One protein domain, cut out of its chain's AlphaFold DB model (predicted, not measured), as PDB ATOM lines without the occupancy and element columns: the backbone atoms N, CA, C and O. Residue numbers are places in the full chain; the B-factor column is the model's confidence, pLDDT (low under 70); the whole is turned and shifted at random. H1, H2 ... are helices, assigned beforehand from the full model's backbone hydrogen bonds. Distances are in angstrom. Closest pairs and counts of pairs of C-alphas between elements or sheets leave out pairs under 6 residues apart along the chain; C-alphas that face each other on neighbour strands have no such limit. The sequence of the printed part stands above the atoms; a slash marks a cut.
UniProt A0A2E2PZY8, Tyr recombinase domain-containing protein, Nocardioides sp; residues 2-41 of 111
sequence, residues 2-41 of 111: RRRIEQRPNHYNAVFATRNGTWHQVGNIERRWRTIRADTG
ATOM      1  N   ARG A   2      54.579  41.818  35.313       68.19
ATOM      2  CA  ARG A   2      55.666  41.130  36.048       68.19
ATOM      3  C   ARG A   2      55.400  39.632  36.298       68.19
ATOM      4  O   ARG A   2      56.241  38.798  35.997       68.19
ATOM      5  N   ARG A   3      54.179  39.273  36.710       70.00
ATOM      6  CA  ARG A   3      53.819  37.882  37.042       70.00
ATOM      7  C   ARG A   3      53.897  36.896  35.870       70.00
ATOM      8  O   ARG A   3      54.148  35.726  36.106       70.00
ATOM      9  N   ARG A   4      53.699  37.339  34.621       61.03
ATOM     10  CA  ARG A   4      53.808  36.458  33.440       61.03
ATOM     11  C   ARG A   4      55.248  35.996  33.215       61.03
ATOM     12  O   ARG A   4      55.454  34.858  32.828       61.03
ATOM     13  N   ILE A   5      56.207  36.881  33.471       63.69
ATOM     14  CA  ILE A   5      57.642  36.616  33.309       63.69
ATOM     15  C   ILE A   5      58.126  35.636  34.388       63.69
ATOM     16  O   ILE A   5      58.974  34.793  34.127       63.69
ATOM     17  N   GLU A   6      57.546  35.715  35.585       76.19
ATOM     18  CA  GLU A   6      57.871  34.841  36.721       76.19
ATOM     19  C   GLU A   6      57.139  33.488  36.687       76.19
ATOM     20  O   GLU A   6      57.502  32.565  37.419       76.19
ATOM     21  N   GLN A   7      56.085  33.347  35.874       75.62
ATOM     22  CA  GLN A   7      55.393  32.069  35.743       75.62
ATOM     23  C   GLN A   7      56.271  31.065  35.005       75.62
ATOM     24  O   GLN A   7      56.829  31.353  33.947       75.62
ATOM     25  N   ARG A   8      56.323  29.840  35.538       80.56
ATOM     26  CA  ARG A   8      56.935  28.723  34.819       80.56
ATOM     27  C   ARG A   8      56.220  28.546  33.474       80.56
ATOM     28  O   ARG A   8      54.983  28.623  33.447       80.56
ATOM     29  N   PRO A   9      56.965  28.281  32.384       84.38
ATOM     30  CA  PRO A   9      56.366  27.950  31.103       84.38
ATOM     31  C   PRO A   9      55.326  26.851  31.295       84.38
ATOM     32  O   PRO A   9      55.587  25.823  31.920       84.38
ATOM     33  N   ASN A  10      54.122  27.102  30.805       88.38
ATOM     34  CA  ASN A  10      53.029  26.150  30.838       88.38
ATOM     35  C   ASN A  10      52.399  26.085  29.452       88.38
ATOM     36  O   ASN A  10      52.427  27.065  28.707       88.38
ATOM     37  N   HIS A  11      51.833  24.927  29.116       89.44
ATOM     38  CA  HIS A  11      51.298  24.653  27.783       89.44
ATOM     39  C   HIS A  11      50.241  25.680  27.335       89.44
ATOM     40  O   HIS A  11      50.154  26.010  26.159       89.44
ATOM     41  N   TYR A  12      49.482  26.234  28.282       89.19
ATOM     42  CA  TYR A  12      48.405  27.187  28.014       89.19
ATOM     43  C   TYR A  12      48.847  28.658  28.006       89.19
ATOM     44  O   TYR A  12      48.008  29.545  27.847       89.19
ATOM     45  N   ASN A  13      50.140  28.941  28.215       88.69
ATOM     46  CA  ASN A  13      50.693  30.293  28.375       88.69
ATOM     47  C   ASN A  13      49.886  31.173  29.363       88.69
ATOM     48  O   ASN A  13      49.720  32.389  29.189       88.69
ATOM     49  N   ALA A  14      49.339  30.537  30.398       89.44
ATOM     50  CA  ALA A  14      48.483  31.163  31.387       89.44
ATOM     51  C   ALA A  14      49.313  32.052  32.324       89.44
ATOM     52  O   ALA A  14      50.347  31.633  32.846       89.44
ATOM     53  N   VAL A  15      48.824  33.271  32.588       89.56
ATOM     54  CA  VAL A  15      49.440  34.206  33.556       89.56
ATOM     55  C   VAL A  15      49.240  33.731  35.001       89.56
ATOM     56  O   VAL A  15      50.058  34.001  35.878       89.56
ATOM     57  N   PHE A  16      48.143  33.016  35.251       89.88
ATOM     58  CA  PHE A  16      47.830  32.395  36.531       89.88
ATOM     59  C   PHE A  16      47.542  30.919  36.274       89.88
ATOM     60  O   PHE A  16      46.432  30.559  35.881       89.88
ATOM     61  N   ALA A  17      48.557  30.084  36.458       91.38
ATOM     62  CA  ALA A  17      48.433  28.643  36.321       91.38
ATOM     63  C   ALA A  17      48.374  27.968  37.694       91.38
ATOM     64  O   ALA A  17      48.930  28.453  38.686       91.38
ATOM     65  N   THR A  18      47.731  26.804  37.746       90.31
ATOM     66  CA  THR A  18      47.856  25.897  38.887       90.31
ATOM     67  C   THR A  18      49.306  25.419  39.027       90.31
ATOM     68  O   THR A  18      50.125  25.569  38.122       90.31
ATOM     69  N   ARG A  19      49.626  24.759  40.149       87.38
ATOM     70  CA  ARG A  19      50.941  24.126  40.350       87.38
ATOM     71  C   ARG A  19      51.322  23.163  39.214       87.38
ATOM     72  O   ARG A  19      52.502  23.036  38.912       87.38
ATOM     73  N   ASN A  20      50.330  22.529  38.588       89.69
ATOM     74  CA  ASN A  20      50.524  21.573  37.497       89.69
ATOM     75  C   ASN A  20      50.534  22.249  36.111       89.69
ATOM     76  O   ASN A  20      50.543  21.558  35.101       89.69
ATOM     77  N   GLY A  21      50.495  23.586  36.041       89.69
ATOM     78  CA  GLY A  21      50.528  24.326  34.777       89.69
ATOM     79  C   GLY A  21      49.189  24.388  34.033       89.69
ATOM     80  O   GLY A  21      49.170  24.713  32.851       89.69
ATOM     81  N   THR A  22      48.071  24.077  34.691       91.50
ATOM     82  CA  THR A  22      46.726  24.093  34.084       91.50
ATOM     83  C   THR A  22      45.924  25.334  34.479       91.50
ATOM     84  O   THR A  22      46.329  26.095  35.362       91.50
ATOM     85  N   TRP A  23      44.762  25.540  33.852       92.81
ATOM     86  CA  TRP A  23      43.828  26.604  34.222       92.81
ATOM     87  C   TRP A  23      43.292  26.453  35.649       92.81
ATOM     88  O   TRP A  23      43.008  25.351  36.127       92.81
ATOM     89  N   HIS A  24      43.091  27.584  36.322       92.69
ATOM     90  CA  HIS A  24      42.334  27.610  37.565       92.69
ATOM     91  C   HIS A  24      40.838  27.440  37.294       92.69
ATOM     92  O   HIS A  24      40.243  28.209  36.547       92.69
ATOM     93  N   GLN A  25      40.222  26.468  37.963       93.75
ATOM     94  CA  GLN A  25      38.768  26.341  38.018       93.75
ATOM     95  C   GLN A  25      38.189  27.355  39.008       93.75
ATOM     96  O   GLN A  25      38.723  27.510  40.112       93.75
ATOM     97  N   VAL A  26      37.075  27.999  38.649       91.81
ATOM     98  CA  VAL A  26      36.435  29.045  39.470       91.81
ATOM     99  C   VAL A  26      36.107  28.524  40.870       91.81
ATOM    100  O   VAL A  26      36.550  29.108  41.857       91.81
ATOM    101  N   GLY A  27      35.465  27.356  40.973       94.19
ATOM    102  CA  GLY A  27      35.116  26.763  42.269       94.19
ATOM    103  C   GLY A  27      36.326  26.479  43.174       94.19
ATOM    104  O   GLY A  27      36.224  26.579  44.399       94.19
ATOM    105  N   ASN A  28      37.500  26.193  42.599       93.19
ATOM    106  CA  ASN A  28      38.735  25.999  43.367       93.19
ATOM    107  C   ASN A  28      39.296  27.324  43.891       93.19
ATOM    108  O   ASN A  28      39.793  27.375  45.018       93.19
ATOM    109  N   ILE A  29      39.209  28.390  43.093       92.88
ATOM    110  CA  ILE A  29      39.582  29.739  43.528       92.88
ATOM    111  C   ILE A  29      38.657  30.200  44.646       92.88
ATOM    112  O   ILE A  29      39.144  30.633  45.684       92.88
ATOM    113  N   GLU A  30      37.346  30.031  44.492       92.69
ATOM    114  CA  GLU A  30      36.377  30.395  45.524       92.69
ATOM    115  C   GLU A  30      36.578  29.608  46.819       92.69
ATOM    116  O   GLU A  30      36.517  30.179  47.903       92.69
ATOM    117  N   ARG A  31      36.869  28.303  46.732       93.25
ATOM    118  CA  ARG A  31      37.177  27.488  47.916       93.25
ATOM    119  C   ARG A  31      38.401  28.014  48.648       93.25
ATOM    120  O   ARG A  31      38.330  28.244  49.849       93.25
ATOM    121  N   ARG A  32      39.490  28.257  47.918       93.00
ATOM    122  CA  ARG A  32      40.710  28.837  48.489       93.00
ATOM    123  C   ARG A  32      40.441  30.211  49.098       93.00
ATOM    124  O   ARG A  32      40.966  30.528  50.154       93.00
ATOM    125  N   TRP A  33      39.610  31.007  48.443       93.31
ATOM    126  CA  TRP A  33      39.233  32.338  48.890       93.31
ATOM    127  C   TRP A  33      38.420  32.330  50.191       93.31
ATOM    128  O   TRP A  33      38.629  33.193  51.041       93.31
ATOM    129  N   ARG A  34      37.546  31.333  50.398       92.88
ATOM    130  CA  ARG A  34      36.889  31.107  51.700       92.88
ATOM    131  C   ARG A  34      37.922  30.788  52.780       92.88
ATOM    132  O   ARG A  34      37.911  31.429  53.819       92.88
ATOM    133  N   THR A  35      38.867  29.888  52.500       93.62
ATOM    134  CA  THR A  35      39.941  29.546  53.449       93.62
ATOM    135  C   THR A  35      40.802  30.752  53.824       93.62
ATOM    136  O   THR A  35      41.106  30.929  54.992       93.62
ATOM    137  N   ILE A  36      41.162  31.606  52.861       92.19
ATOM    138  CA  ILE A  36      41.992  32.800  53.110       92.19
ATOM    139  C   ILE A  36      41.333  33.774  54.098       92.19
ATOM    140  O   ILE A  36      42.033  34.561  54.726       92.19
ATOM    141  N   ARG A  37      40.003  33.755  54.229       93.50
ATOM    142  CA  ARG A  37      39.265  34.788  54.966       93.50
ATOM    143  C   ARG A  37      38.575  34.337  56.230       93.50
ATOM    144  O   ARG A  37      38.104  35.220  56.939       93.50
ATOM    145  N   ALA A  38      38.566  33.036  56.501       90.25
ATOM    146  CA  ALA A  38      37.870  32.443  57.637       90.25
ATOM    147  C   ALA A  38      38.161  33.157  58.974       90.25
ATOM    148  O   ALA A  38      37.275  33.256  59.809       90.25
ATOM    149  N   ASP A  39      39.358  33.737  59.130       90.62
ATOM    150  CA  ASP A  39      39.789  34.400  60.371       90.62
ATOM    151  C   ASP A  39      39.968  35.922  60.227       90.62
ATOM    152  O   ASP A  39      40.649  36.568  61.020       90.62
ATOM    153  N   THR A  40      39.398  36.520  59.179       93.12
ATOM    154  CA  THR A  40      39.614  37.945  58.855       93.12
ATOM    155  C   THR A  40      38.461  38.856  59.273       93.12
ATOM    156  O   THR A  40      38.595  40.073  59.189       93.12
ATOM    157  N   GLY A  41      37.310  38.293  59.667       93.75
ATOM    158  CA  GLY A  41      36.065  39.047  59.880       93.75
ATOM    159  C   GLY A  41      35.393  39.530  58.583       93.75
ATOM    160  O   GLY A  41      34.386  40.234  58.626       93.75
TER     161      GLY A  41
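AT A GLANCE: This is residues 2 to 41 of the 111 residues of the protein "Tyr recombinase domain-containing protein" of Nocardioides sp (UniProt A0A2E2PZY8). One helix, H2, sticks out as part of a free arm, residues 25 to 41, from a looped head made of the short helix H1 and the winding stretch after it. The 40 printed residues hold H1 then H2, with no named strand; the class is all helix, though under half of the residues, 17, are in named elements. The whole is loose, with a radius of gyration of the C-alphas of 12.6 A, and elongated, spanning 36 by 21 by 12 A.

IN THESE COORDINATES: H2, residues 26 to 37, runs 16.8 A from C-alpha 26 at (36.435, 29.045, 39.470) to C-alpha 37 at (39.265, 34.788, 54.966). H1, residues 2 to 6, begins with C-alpha 2 at (55.666, 41.130, 36.048).

HOW THE PARTS SIT: H2 and H1 are apart, with no C-alpha of the one within 8 A of the other. In H1 the O i to N i+4 pair is within hydrogen-bond range; in H2, 7 of 8 are.

THE WHOLE: The two farthest C-alphas, of His 11 and Gly 41, are 38.3 A apart. The link between H1 and H2, 19 residues, is long. The printed part has no cut. Residues 2, 4 and 5 have pLDDT under 70.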